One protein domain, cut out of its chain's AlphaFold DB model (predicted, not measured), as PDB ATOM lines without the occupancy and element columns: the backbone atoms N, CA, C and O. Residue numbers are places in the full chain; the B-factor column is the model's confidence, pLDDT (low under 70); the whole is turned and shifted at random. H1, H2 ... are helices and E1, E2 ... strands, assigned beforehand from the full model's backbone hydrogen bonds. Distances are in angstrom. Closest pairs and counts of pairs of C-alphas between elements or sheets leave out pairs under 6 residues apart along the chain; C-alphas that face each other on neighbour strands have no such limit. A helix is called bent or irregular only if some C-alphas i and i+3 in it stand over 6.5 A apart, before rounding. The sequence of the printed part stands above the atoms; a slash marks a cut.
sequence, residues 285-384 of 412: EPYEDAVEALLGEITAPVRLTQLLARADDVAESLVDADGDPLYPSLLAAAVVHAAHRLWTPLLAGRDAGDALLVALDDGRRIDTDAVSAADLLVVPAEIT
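AT A GLANCE: This is residues 285 to 384 of the 412 residues of an uncharacterized protein of Actinobacteria bacterium (UniProt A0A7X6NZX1). Three helices cross in a cluster, H2 and H3 folding back as a hairpin with H1 set obliquely to both; from E1 to E4 the chain makes a sharply bent, two-stranded arm, E1 and E4 beside the last residues of H3, E2 and E3 near the first residues of H2. The printed part has 100 residues, in the order H1 H2 H3 E1 E2 E3 E4, with two antiparallel two-strand sheets, E1 - E4 and E2 - E3. The class is mixed, and the whole is compact, with a radius of gyration of the C-alphas of 14.1 A and spans of 43 by 31 by 21 A.

HOW THE PARTS SIT: Begin at H1, residues 285 to 296, whose residues 287 to 291 alone touch H3, residues 328 to 341, at a steep tilt of 56 degrees; the closest C-alphas, of Val 291 and Val 335, are 5.9 A apart. H2, residues 304 to 315, forms a hairpin with H3, at a steep tilt of 39 degrees, opposite ways; its Ala 315 and Pro 328 have the closest C-alphas, 5.6 A. In these three helices every O i to N i+4 pair is within hydrogen-bond range. Next find E1, residues 355 to 360, antiparallel to E4, residues 377 to 382, with N 358 and O 379 at 2.9 A. The hairpin of E2, residues 365 to 367, and E3, residues 372 to 374, has N 366 and O 373 at 2.8 A. E3 runs on into E4 across a break of 2 residues, at 41 degrees. H1 and E4 are apart.

IN THESE COORDINATES: Find C-alpha 285 at (22.331, 32.671, 1.208); H1 runs 16.1 A from there. H2 is 15.9 A long and H3 19.9 A. E1 spans 16.2 A, and E4 16.0 A, ending at C-alpha 382, (41.819, 13.217, 2.234).

THE WHOLE: The C-alphas of Asp 322 and Thr 384 are the two farthest apart, 43.8 A. The printed part has no cut; the links H2 to H3 and H3 to E1 are long. Confidence is under 70 at residue 349 and residues 369 to 370.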
ATOM      1  N   GLU A 285      21.800  33.453   2.343       85.56
ATOM      2  CA  GLU A 285      22.331  32.671   1.208       85.56
ATOM      3  C   GLU A 285      23.581  33.312   0.576       85.56
ATOM      4  O   GLU A 285      24.586  32.614   0.427       85.56
ATOM      5  N   PRO A 286      23.635  34.641   0.327       87.31
ATOM      6  CA  PRO A 286      24.842  35.272  -0.213       87.31
ATOM      7  C   PRO A 286      26.065  35.144   0.706       87.31
ATOM      8  O   PRO A 286      27.206  35.116   0.238       87.31
ATOM      9  N   TYR A 287      25.846  35.075   2.024       87.62
ATOM     10  CA  TYR A 287      26.919  34.879   2.998       87.62
ATOM     11  C   TYR A 287      27.408  33.430   2.997       87.62
ATOM     12  O   TYR A 287      28.612  33.205   3.121       87.62
ATOM     13  N   GLU A 288      26.508  32.456   2.848       87.19
ATOM     14  CA  GLU A 288      26.878  31.043   2.729       87.19
ATOM     15  C   GLU A 288      27.667  30.779   1.445       87.19
ATOM     16  O   GLU A 288      28.759  30.214   1.526       87.19
ATOM     17  N   ASP A 289      27.201  31.292   0.305       87.75
ATOM     18  CA  ASP A 289      27.886  31.180  -0.987       87.75
ATOM     19  C   ASP A 289      29.298  31.784  -0.938       87.75
ATOM     20  O   ASP A 289      30.273  31.189  -1.409       87.75
ATOM     21  N   ALA A 290      29.436  32.965  -0.324       87.88
ATOM     22  CA  ALA A 290      30.724  33.631  -0.151       87.88
ATOM     23  C   ALA A 290      31.691  32.801   0.709       87.88
ATOM     24  O   ALA A 290      32.881  32.692   0.398       87.88
ATOM     25  N   VAL A 291      31.191  32.204   1.793       90.31
ATOM     26  CA  VAL A 291      31.987  31.350   2.679       90.31
ATOM     27  C   VAL A 291      32.368  30.043   1.986       90.31
ATOM     28  O   VAL A 291      33.518  29.615   2.103       90.31
ATOM     29  N   GLU A 292      31.450  29.420   1.247       89.19
ATOM     30  CA  GLU A 292      31.719  28.197   0.491       89.19
ATOM     31  C   GLU A 292      32.778  28.438  -0.591       89.19
ATOM     32  O   GLU A 292      33.731  27.662  -0.690       89.19
ATOM     33  N   ALA A 293      32.692  29.553  -1.322       88.56
ATOM     34  CA  ALA A 293      33.714  29.955  -2.286       88.56
ATOM     35  C   ALA A 293      35.087  30.152  -1.616       88.56
ATOM     36  O   ALA A 293      36.085  29.580  -2.062       88.56
ATOM     37  N   LEU A 294      35.143  30.890  -0.499       88.25
ATOM     38  CA  LEU A 294      36.384  31.134   0.248       88.25
ATOM     39  C   LEU A 294      37.021  29.846   0.787       88.25
ATOM     40  O   LEU A 294      38.250  29.731   0.809       88.25
ATOM     41  N   LEU A 295      36.209  28.887   1.240       87.25
ATOM     42  CA  LEU A 295      36.686  27.592   1.724       87.25
ATOM     43  C   LEU A 295      37.091  26.663   0.570       87.25
ATOM     44  O   LEU A 295      38.106  25.975   0.676       87.25
ATOM     45  N   GLY A 296      36.357  26.672  -0.544       84.88
ATOM     46  CA  GLY A 296      36.639  25.859  -1.729       84.88
ATOM     47  C   GLY A 296      37.974  26.190  -2.409       84.88
ATOM     48  O   GLY A 296      38.609  25.311  -2.989       84.88
ATOM     49  N   GLU A 297      38.456  27.428  -2.283       86.50
ATOM     50  CA  GLU A 297      39.757  27.863  -2.815       86.50
ATOM     51  C   GLU A 297      40.972  27.389  -1.987       86.50
ATOM     52  O   GLU A 297      42.129  27.609  -2.370       86.50
ATOM     53  N   ILE A 298      40.757  26.744  -0.837       86.94
ATOM     54  CA  ILE A 298      41.838  26.344   0.070       86.94
ATOM     55  C   ILE A 298      42.520  25.068  -0.438       86.94
ATOM     56  O   ILE A 298      42.145  23.946  -0.108       86.94
ATOM     57  N   THR A 299      43.608  25.238  -1.191       82.19
ATOM     58  CA  THR A 299      44.464  24.125  -1.649       82.19
ATOM     59  C   THR A 299      45.721  23.917  -0.797       82.19
ATOM     60  O   THR A 299      46.485  22.983  -1.027       82.19
ATOM     61  N   ALA A 300      45.980  24.799   0.168       87.00
ATOM     62  CA  ALA A 300      47.124  24.747   1.078       87.00
ATOM     63  C   ALA A 300      46.685  25.166   2.492       87.00
ATOM     64  O   ALA A 300      45.650  25.812   2.615       87.00
ATOM     65  N   PRO A 301      47.443  24.847   3.555       88.38
ATOM     66  CA  PRO A 301      47.098  25.262   4.914       88.38
ATOM     67  C   PRO A 301      46.979  26.788   5.049       88.38
ATOM     68  O   PRO A 301      47.939  27.507   4.758       88.38
ATOM     69  N   VAL A 302      45.829  27.279   5.519       90.31
ATOM     70  CA  VAL A 302      45.558  28.714   5.732       90.31
ATOM     71  C   VAL A 302      45.050  28.935   7.156       90.31
ATOM     72  O   VAL A 302      44.326  28.111   7.711       90.31
ATOM     73  N   ARG A 303      45.453  30.047   7.776       90.00
ATOM     74  CA  ARG A 303      44.972  30.440   9.111       90.00
ATOM     75  C   ARG A 303      43.643  31.176   9.043       90.00
ATOM     76  O   ARG A 303      43.421  31.941   8.106       90.00
ATOM     77  N   LEU A 304      42.828  31.060  10.088       88.00
ATOM     78  CA  LEU A 304      41.577  31.805  10.212       88.00
ATOM     79  C   LEU A 304      41.800  33.320  10.099       88.00
ATOM     80  O   LEU A 304      41.060  33.985   9.387       88.00
ATOM     81  N   THR A 305      42.881  33.858  10.673       89.38
ATOM     82  CA  THR A 305      43.239  35.283  10.508       89.38
ATOM     83  C   THR A 305      43.442  35.677   9.035       89.38
ATOM     84  O   THR A 305      43.085  36.776   8.621       89.38
ATOM     85  N   GLN A 306      44.007  34.779   8.223       88.69
ATOM     86  CA  GLN A 306      44.218  35.017   6.793       88.69
ATOM     87  C   GLN A 306      42.920  34.860   5.994       88.69
ATOM     88  O   GLN A 306      42.724  35.591   5.030       88.69
ATOM     89  N   LEU A 307      42.037  33.939   6.393       88.25
ATOM     90  CA  LEU A 307      40.704  33.808   5.800       88.25
ATOM     91  C   LEU A 307      39.830  35.026   6.100       88.25
ATOM     92  O   LEU A 307      39.144  35.501   5.205       88.25
ATOM     93  N   LEU A 308      39.913  35.576   7.312       88.88
ATOM     94  CA  LEU A 308      39.208  36.804   7.682       88.88
ATOM     95  C   LEU A 308      39.683  38.010   6.869       88.88
ATOM     96  O   LEU A 308      38.854  38.785   6.415       88.88
ATOM     97  N   ALA A 309      40.990  38.138   6.620       87.00
ATOM     98  CA  ALA A 309      41.511  39.190   5.745       87.00
ATOM     99  C   ALA A 309      41.004  39.047   4.298       87.00
ATOM    100  O   ALA A 309      40.611  40.032   3.686       87.00
ATOM    101  N   ARG A 310      40.947  37.815   3.768       87.56
ATOM    102  CA  ARG A 310      40.367  37.550   2.437       87.56
ATOM    103  C   ARG A 310      38.870  37.844   2.388       87.56
ATOM    104  O   ARG A 310      38.385  38.326   1.375       87.56
ATOM    105  N   ALA A 311      38.145  37.540   3.462       86.50
ATOM    106  CA  ALA A 311      36.724  37.837   3.563       86.50
ATOM    107  C   ALA A 311      36.470  39.351   3.564       86.50
ATOM    108  O   ALA A 311      35.559  39.802   2.883       86.50
ATOM    109  N   ASP A 312      37.306  40.126   4.259       85.94
ATOM    110  CA  ASP A 312      37.237  41.593   4.275       85.94
ATOM    111  C   ASP A 312      37.494  42.187   2.875       85.94
ATOM    112  O   ASP A 312      36.720  43.016   2.404       85.94
ATOM    113  N   ASP A 313      38.500  41.675   2.153       85.38
ATOM    114  CA  ASP A 313      38.809  42.094   0.774       85.38
ATOM    115  C   ASP A 313      37.654  41.811  -0.213       85.38
ATOM    116  O   ASP A 313      37.469  42.535  -1.195       85.38
ATOM    117  N   VAL A 314      36.886  40.743   0.022       84.25
ATOM    118  CA  VAL A 314      35.796  40.297  -0.861       84.25
ATOM    119  C   VAL A 314      34.446  40.918  -0.472       84.25
ATOM    120  O   VAL A 314      33.600  41.103  -1.350       84.25
ATOM    121  N   ALA A 315      34.253  41.306   0.793       81.00
ATOM    122  CA  ALA A 315      32.997  41.854   1.319       81.00
ATOM    123  C   ALA A 315      32.507  43.096   0.557       81.00
ATOM    124  O   ALA A 315      31.313  43.234   0.316       81.00
ATOM    125  N   GLU A 316      33.418  43.972   0.119       77.62
ATOM    126  CA  GLU A 316      33.064  45.171  -0.657       77.62
ATOM    127  C   GLU A 316      32.666  44.863  -2.113       77.62
ATOM    128  O   GLU A 316      32.065  45.701  -2.787       77.62
ATOM    129  N   SER A 317      33.029  43.681  -2.620       79.19
ATOM    130  CA  SER A 317      32.822  43.280  -4.018       79.19
ATOM    131  C   SER A 317      31.580  42.418  -4.240       79.19
ATOM    132  O   SER A 317      31.070  42.362  -5.362       79.19
ATOM    133  N   LEU A 318      31.102  41.753  -3.186       81.94
ATOM    134  CA  LEU A 318      29.907  40.920  -3.209       81.94
ATOM    135  C   LEU A 318      28.685  41.728  -2.782       81.94
ATOM    136  O   LEU A 318      28.751  42.545  -1.863       81.94
ATOM    137  N   VAL A 319      27.571  41.469  -3.456       80.25
ATOM    138  CA  VAL A 319      26.280  42.112  -3.205       80.25
ATOM    139  C   VAL A 319      25.246  41.068  -2.810       80.25
ATOM    140  O   VAL A 319      25.326  39.920  -3.250       80.25
ATOM    141  N   ASP A 320      24.294  41.468  -1.977       78.56
ATOM    142  CA  ASP A 320      23.125  40.667  -1.631       78.56
ATOM    143  C   ASP A 320      22.046  40.696  -2.735       78.56
ATOM    144  O   ASP A 320      22.232  41.271  -3.814       78.56
ATOM    145  N   ALA A 321      20.910  40.042  -2.469       70.75
ATOM    146  CA  ALA A 321      19.776  39.964  -3.389       70.75
ATOM    147  C   ALA A 321      19.144  41.339  -3.705       70.75
ATOM    148  O   ALA A 321      18.565  41.509  -4.782       70.75
ATOM    149  N   ASP A 322      19.299  42.320  -2.811       72.88
ATOM    150  CA  ASP A 322      18.795  43.690  -2.952       72.88
ATOM    151  C   ASP A 322      19.819  44.634  -3.621       72.88
ATOM    152  O   ASP A 322      19.488  45.765  -4.000       72.88
ATOM    153  N   GLY A 323      21.043  44.150  -3.859       75.00
ATOM    154  CA  GLY A 323      22.137  44.884  -4.492       75.00
ATOM    155  C   GLY A 323      22.988  45.705  -3.520       75.00
ATOM    156  O   GLY A 323      23.807  46.510  -3.978       75.00
ATOM    157  N   ASP A 324      22.813  45.510  -2.213       81.62
ATOM    158  CA  ASP A 324      23.614  46.130  -1.165       81.62
ATOM    159  C   ASP A 324      24.880  45.292  -0.882       81.62
ATOM    160  O   ASP A 324      24.875  44.067  -1.020       81.62
ATOM    161  N   PRO A 325      26.017  45.921  -0.529       82.88
ATOM    162  CA  PRO A 325      27.244  45.193  -0.222       82.88
ATOM    163  C   PRO A 325      27.095  44.365   1.059       82.88
ATOM    164  O   PRO A 325      26.485  44.815   2.034       82.88
ATOM    165  N   LEU A 326      27.717  43.182   1.090       85.25
ATOM    166  CA  LEU A 326      27.679  42.317   2.271       85.25
ATOM    167  C   LEU A 326      28.311  43.005   3.487       85.25
ATOM    168  O   LEU A 326      29.379  43.612   3.407       85.25
ATOM    169  N   TYR A 327      27.682  42.863   4.656       86.88
ATOM    170  CA  TYR A 327      28.211  43.430   5.892       86.88
ATOM    171  C   TYR A 327      29.491  42.686   6.323       86.88
ATOM    172  O   TYR A 327      29.411  41.497   6.657       86.88
ATOM    173  N   PRO A 328      30.658  43.361   6.427       85.44
ATOM    174  CA  PRO A 328      31.930  42.689   6.717       85.44
ATOM    175  C   PRO A 328      31.940  41.938   8.053       85.44
ATOM    176  O   PRO A 328      32.493  40.847   8.165       85.44
ATOM    177  N   SER A 329      31.274  42.481   9.077       84.44
ATOM    178  CA  SER A 329      31.172  41.847  10.397       84.44
ATOM    179  C   SER A 329      30.352  40.556  10.378       84.44
ATOM    180  O   SER A 329      30.671  39.615  11.106       84.44
ATOM    181  N   LEU A 330      29.310  40.500   9.549       85.94
ATOM    182  CA  LEU A 330      28.448  39.331   9.415       85.94
ATOM    183  C   LEU A 330      29.140  38.239   8.594       85.94
ATOM    184  O   LEU A 330      29.128  37.077   8.999       85.94
ATOM    185  N   LEU A 331      29.835  38.620   7.518       87.75
ATOM    186  CA  LEU A 331      30.669  37.699   6.748       87.75
ATOM    187  C   LEU A 331      31.808  37.126   7.605       87.75
ATOM    188  O   LEU A 331      32.022  35.916   7.616       87.75
ATOM    189  N   ALA A 332      32.482  37.959   8.403       88.06
ATOM    190  CA  ALA A 332      33.488  37.500   9.357       88.06
ATOM    191  C   ALA A 332      32.909  36.491  10.367       88.06
ATOM    192  O   ALA A 332      33.537  35.467  10.644       88.06
ATOM    193  N   ALA A 333      31.701  36.733  10.887       86.94
ATOM    194  CA  ALA A 333      31.026  35.801  11.789       86.94
ATOM    195  C   ALA A 333      30.677  34.467  11.101       86.94
ATOM    196  O   ALA A 333      30.891  33.407  11.695       86.94
ATOM    197  N   ALA A 334      30.204  34.507   9.852       88.12
ATOM    198  CA  ALA A 334      29.901  33.317   9.058       88.12
ATOM    199  C   ALA A 334      31.165  32.483   8.771       88.12
ATOM    200  O   ALA A 334      31.166  31.270   8.991       88.12
ATOM    201  N   VAL A 335      32.279  33.128   8.397       89.50
ATOM    202  CA  VAL A 335      33.586  32.471   8.198       89.50
ATOM    203  C   VAL A 335      34.079  31.810   9.488       89.50
ATOM    204  O   VAL A 335      34.518  30.660   9.464       89.50
ATOM    205  N   VAL A 336      33.985  32.501  10.630       88.69
ATOM    206  CA  VAL A 336      34.370  31.942  11.941       88.69
ATOM    207  C   VAL A 336      33.501  30.739  12.293       88.69
ATOM    208  O   VAL A 336      34.026  29.715  12.738       88.69
ATOM    209  N   HIS A 337      32.187  30.834  12.078       87.06
ATOM    210  CA  HIS A 337      31.260  29.737  12.335       87.06
ATOM    211  C   HIS A 337      31.593  28.508  11.480       87.06
ATOM    212  O   HIS A 337      31.736  27.406  12.017       87.06
ATOM    213  N   ALA A 338      31.793  28.697  10.175       87.25
ATOM    214  CA  ALA A 338      32.151  27.621   9.261       87.25
ATOM    215  C   ALA A 338      33.498  26.986   9.633       87.25
ATOM    216  O   ALA A 338      33.580  25.764   9.751       87.25
ATOM    217  N   ALA A 339      34.525  27.789   9.930       86.38
ATOM    218  CA  ALA A 339      35.833  27.292  10.354       86.38
ATOM    219  C   ALA A 339      35.764  26.475  11.658       86.38
ATOM    220  O   ALA A 339      36.400  25.429  11.762       86.38
ATOM    221  N   HIS A 340      34.954  26.897  12.634       83.56
ATOM    222  CA  HIS A 340      34.728  26.124  13.858       83.56
ATOM    223  C   HIS A 340      33.969  24.817  13.603       83.56
ATOM    224  O   HIS A 340      34.237  23.818  14.269       83.56
ATOM    225  N   ARG A 341      33.062  24.784  12.624       83.50
ATOM    226  CA  ARG A 341      32.337  23.568  12.231       83.50
ATOM    227  C   ARG A 341      33.274  22.503  11.642       83.50
ATOM    228  O   ARG A 341      33.063  21.314  11.870       83.50
ATOM    229  N   LEU A 342      34.358  22.924  10.979       82.50
ATOM    230  CA  LEU A 342      35.426  22.045  10.471       82.50
ATOM    231  C   LEU A 342      36.285  21.406  11.579       82.50
ATOM    232  O   LEU A 342      37.089  20.519  11.291       82.50
ATOM    233  N   TRP A 343      36.135  21.826  12.842       77.12
ATOM    234  CA  TRP A 343      36.780  21.165  13.983       77.12
ATOM    235  C   TRP A 343      36.144  19.797  14.282       77.12
ATOM    236  O   TRP A 343      36.801  18.893  14.796       77.12
ATOM    237  N   THR A 344      34.873  19.621  13.908       76.69
ATOM    238  CA  THR A 344      34.120  18.362  13.996       76.69
ATOM    239  C   THR A 344      33.640  17.952  12.603       76.69
ATOM    240  O   THR A 344      32.458  18.127  12.290       76.69
ATOM    241  N   PRO A 345      34.532  17.444  11.731       71.19
ATOM    242  CA  PRO A 345      34.141  17.069  10.381       71.19
ATOM    243  C   PRO A 345      33.094  15.951  10.429       71.19
ATOM    244  O   PRO A 345      33.285  14.921  11.079       71.19
ATOM    245  N   LEU A 346      31.972  16.156   9.739       70.56
ATOM    246  CA  LEU A 346      30.954  15.124   9.574       70.56
ATOM    247  C   LEU A 346      31.481  14.082   8.579       70.56
ATOM    248  O   LEU A 346      31.509  14.323   7.374       70.56
ATOM    249  N   LEU A 347      31.912  12.934   9.102       72.19
ATOM    250  CA  LEU A 347      32.413  11.809   8.302       72.19
ATOM    251  C   LEU A 347      31.293  10.882   7.798       72.19
ATOM    252  O   LEU A 347      31.550   9.978   7.015       72.19
ATOM    253  N   ALA A 348      30.052  11.084   8.249       70.44
ATOM    254  CA  ALA A 348      28.923  10.256   7.846       70.44
ATOM    255  C   ALA A 348      28.615  10.433   6.347       70.44
ATOM    256  O   ALA A 348      28.350  11.550   5.905       70.44
ATOM    257  N   GLY A 349      28.615   9.327   5.594       68.56
ATOM    258  CA  GLY A 349      28.260   9.299   4.170       68.56
ATOM    259  C   GLY A 349      29.366   9.740   3.205       68.56
ATOM    260  O   GLY A 349      29.041  10.115   2.083       68.56
ATOM    261  N   ARG A 350      30.635   9.733   3.637       74.88
ATOM    262  CA  ARG A 350      31.799  10.025   2.786       74.88
ATOM    263  C   ARG A 350      32.623   8.767   2.531       74.88
ATOM    264  O   ARG A 350      32.782   7.961   3.446       74.88
ATOM    265  N   ASP A 351      33.179   8.655   1.330       76.94
ATOM    266  CA  ASP A 351      33.946   7.491   0.885       76.94
ATOM    267  C   ASP A 351      35.465   7.743   0.958       76.94
ATOM    268  O   ASP A 351      35.951   8.873   1.077       76.94
ATOM    269  N   ALA A 352      36.252   6.666   0.887       75.62
ATOM    270  CA  ALA A 352      37.706   6.766   0.786       75.62
ATOM    271  C   ALA A 352      38.117   7.491  -0.513       75.62
ATOM    272  O   ALA A 352      37.674   7.132  -1.604       75.62
ATOM    273  N   GLY A 353      39.002   8.482  -0.392       74.00
ATOM    274  CA  GLY A 353      39.430   9.369  -1.478       74.00
ATOM    275  C   GLY A 353      38.721  10.729  -1.509       74.00
ATOM    276  O   GLY A 353      39.119  11.599  -2.284       74.00
ATOM    277  N   ASP A 354      37.711  10.953  -0.661       81.69
ATOM    278  CA  ASP A 354      37.036  12.249  -0.588       81.69
ATOM    279  C   ASP A 354      37.931  13.317   0.059       81.69
ATOM    280  O   ASP A 354      38.508  13.126   1.137       81.69
ATOM    281  N   ALA A 355      38.006  14.483  -0.591       80.12
ATOM    282  CA  ALA A 355      38.678  15.664  -0.060       80.12
ATOM    283  C   ALA A 355      37.821  16.345   1.023       80.12
ATOM    284  O   ALA A 355      36.600  16.486   0.906       80.12
ATOM    285  N   LEU A 356      38.468  16.785   2.100       85.56
ATOM    286  CA  LEU A 356      37.823  17.375   3.267       85.56
ATOM    287  C   LEU A 356      38.693  18.498   3.845       85.56
ATOM    288  O   LEU A 356      39.916  18.460   3.749       85.56
ATOM    289  N   LEU A 357      38.078  19.504   4.462       85.38
ATOM    290  CA  LEU A 357      38.797  20.553   5.188       85.38
ATOM    291  C   LEU A 357      38.701  20.293   6.690       85.38
ATOM    292  O   LEU A 357      37.605  20.153   7.227       85.38
ATOM    293  N   VAL A 358      39.840  20.236   7.372       86.00
ATOM    294  CA  VAL A 358      39.904  20.056   8.827       86.00
ATOM    295  C   VAL A 358      40.448  21.323   9.460       86.00
ATOM    296  O   VAL A 358      41.453  21.863   8.998       86.00
ATOM    297  N   ALA A 359      39.815  21.776  10.540       87.94
ATOM    298  CA  ALA A 359      40.358  22.837  11.379       87.94
ATOM    299  C   ALA A 359      41.101  22.251  12.589       87.94
ATOM    300  O   ALA A 359      40.585  21.387  13.298       87.94
ATOM    301  N   LEU A 360      42.317  22.744  12.828       86.50
ATOM    302  CA  LEU A 360      43.160  22.386  13.968       86.50
ATOM    303  C   LEU A 360      43.401  23.617  14.844       86.50
ATOM    304  O   LEU A 360      43.718  24.691  14.334       86.50
ATOM    305  N   ASP A 361      43.300  23.448  16.161       87.00
ATOM    306  CA  ASP A 361      43.675  24.477  17.132       87.00
ATOM    307  C   ASP A 361      45.161  24.326  17.510       87.00
ATOM    308  O   ASP A 361      45.575  23.291  18.037       87.00
ATOM    309  N   ASP A 362      45.972  25.347  17.217       83.69
ATOM    310  CA  ASP A 362      47.396  25.419  17.577       83.69
ATOM    311  C   ASP A 362      47.654  26.230  18.866       83.69
ATOM    312  O   ASP A 362      48.808  26.475  19.235       83.69
ATOM    313  N   GLY A 363      46.587  26.645  19.560       81.19
ATOM    314  CA  GLY A 363      46.617  27.414  20.801       81.19
ATOM    315  C   GLY A 363      46.775  28.925  20.614       81.19
ATOM    316  O   GLY A 363      46.854  29.656  21.609       81.19
ATOM    317  N   ARG A 364      46.837  29.433  19.375       84.75
ATOM    318  CA  ARG A 364      46.841  30.879  19.109       84.75
ATOM    319  C   ARG A 364      45.426  31.440  19.133       84.75
ATOM    320  O   ARG A 364      44.447  30.750  18.876       84.75
ATOM    321  N   ARG A 365      45.317  32.726  19.458       84.38
ATOM    322  CA  ARG A 365      44.035  33.428  19.567       84.38
ATOM    323  C   ARG A 365      44.024  34.659  18.680       84.38
ATOM    324  O   ARG A 365      45.037  35.347  18.565       84.38
ATOM    325  N   ILE A 366      42.862  34.919  18.101       84.50
ATOM    326  CA  ILE A 366      42.514  36.146  17.395       84.50
ATOM    327  C   ILE A 366      41.724  37.001  18.377       84.50
ATOM    328  O   ILE A 366      40.762  36.516  18.971       84.50
ATOM    329  N   ASP A 367      42.138  38.252  18.546       80.38
ATOM    330  CA  ASP A 367      41.399  39.248  19.313       80.38
ATOM    331  C   ASP A 367      41.387  40.546  18.502       80.38
ATOM    332  O   ASP A 367      42.391  41.250  18.391       80.38
ATOM    333  N   THR A 368      40.266  40.787  17.834       76.38
ATOM    334  CA  THR A 368      39.987  41.962  17.001       76.38
ATOM    335  C   THR A 368      38.690  42.603  17.479       76.38
ATOM    336  O   THR A 368      37.882  41.938  18.126       76.38
ATOM    337  N   ASP A 369      38.451  43.868  17.125       69.38
ATOM    338  CA  ASP A 369      37.241  44.598  17.542       69.38
ATOM    339  C   ASP A 369      35.932  43.889  17.134       69.38
ATOM    340  O   ASP A 369      34.905  44.065  17.788       69.38
ATOM    341  N   ALA A 370      35.970  43.062  16.081       68.19
ATOM    342  CA  ALA A 370      34.828  42.296  15.586       68.19
ATOM    343  C   ALA A 370      34.804  40.822  16.045       68.19
ATOM    344  O   ALA A 370      33.723  40.259  16.215       68.19
ATOM    345  N   VAL A 371      35.964  40.181  16.242       77.62
ATOM    346  CA  VAL A 371      36.068  38.727  16.473       77.62
ATOM    347  C   VAL A 371      37.078  38.410  17.576       77.62
ATOM    348  O   VAL A 371      38.238  38.819  17.502       77.62
ATOM    349  N   SER A 372      36.656  37.591  18.545       80.81
ATOM    350  CA  SER A 372      37.524  36.988  19.565       80.81
ATOM    351  C   SER A 372      37.364  35.462  19.537       80.81
ATOM    352  O   SER A 372      36.328  34.939  19.955       80.81
ATOM    353  N   ALA A 373      38.351  34.741  18.994       82.75
ATOM    354  CA  ALA A 373      38.282  33.293  18.737       82.75
ATOM    355  C   ALA A 373      39.675  32.625  18.755       82.75
ATOM    356  O   ALA A 373      40.698  33.299  18.897       82.75
ATOM    357  N   ALA A 374      39.734  31.296  18.637       84.88
ATOM    358  CA  ALA A 374      40.992  30.586  18.377       84.88
ATOM    359  C   ALA A 374      41.417  30.798  16.910       84.88
ATOM    360  O   ALA A 374      40.570  30.792  16.019       84.88
ATOM    361  N   ASP A 375      42.711  30.997  16.643       87.81
ATOM    362  CA  ASP A 375      43.241  31.142  15.277       87.81
ATOM    363  C   ASP A 375      43.414  29.763  14.636       87.81
ATOM    364  O   ASP A 375      44.515  29.218  14.573       87.81
ATOM    365  N   LEU A 376      42.295  29.184  14.197       88.38
ATOM    366  CA  LEU A 376      42.261  27.837  13.639       88.38
ATOM    367  C   LEU A 376      43.109  27.732  12.364       88.38
ATOM    368  O   LEU A 376      43.061  28.595  11.482       88.38
ATOM    369  N   LEU A 377      43.863  26.641  12.247       89.19
ATOM    370  CA  LEU A 377      44.569  26.265  11.028       89.19
ATOM    371  C   LEU A 377      43.666  25.353  10.193       89.19
ATOM    372  O   LEU A 377      43.417  24.214  10.585       89.19
ATOM    373  N   VAL A 378      43.196  25.844   9.047       88.12
ATOM    374  CA  VAL A 378      42.378  25.080   8.097       88.12
ATOM    375  C   VAL A 378      43.302  24.356   7.124       88.12
ATOM    376  O   VAL A 378      44.116  24.984   6.443       88.12
ATOM    377  N   VAL A 379      43.199  23.029   7.079       88.81
ATOM    378  CA  VAL A 379      44.079  22.148   6.305       88.81
ATOM    379  C   VAL A 379      43.244  21.254   5.384       88.81
ATOM    380  O   VAL A 379      42.310  20.610   5.869       88.81
ATOM    381  N   PRO A 380      43.578  21.162   4.084       87.62
ATOM    382  CA  PRO A 380      42.999  20.150   3.210       87.62
ATOM    383  C   PRO A 380      43.518  18.760   3.589       87.62
ATOM    384  O   PRO A 380      44.722  18.545   3.739       87.62
ATOM    385  N   ALA A 381      42.598  17.819   3.747       84.88
ATOM    386  CA  ALA A 381      42.840  16.425   4.079       84.88
ATOM    387  C   ALA A 381      42.054  15.511   3.126       84.88
ATOM    388  O   ALA A 381      41.107  15.937   2.472       84.88
ATOM    389  N   GLU A 382      42.457  14.250   3.052       86.56
ATOM    390  CA  GLU A 382      41.819  13.217   2.234       86.56
ATOM    391  C   GLU A 382      41.469  12.032   3.136       86.56
ATOM    392  O   GLU A 382      42.250  11.673   4.027       86.56
ATOM    393  N   ILE A 383      40.294  11.438   2.938       82.44
ATOM    394  CA  ILE A 383      39.872  10.255   3.693       82.44
ATOM    395  C   ILE A 383      40.636   9.039   3.162       82.44
ATOM    396  O   ILE A 383      40.447   8.619   2.025       82.44
ATOM    397  N   THR A 384      41.507   8.456   3.983       78.12
ATOM    398  CA  THR A 384      42.399   7.362   3.558       78.12
ATOM    399  C   THR A 384      41.786   5.963   3.661       78.12
ATOM    400  O   THR A 384      42.375   5.016   3.143       78.12
TER     401      THR A 384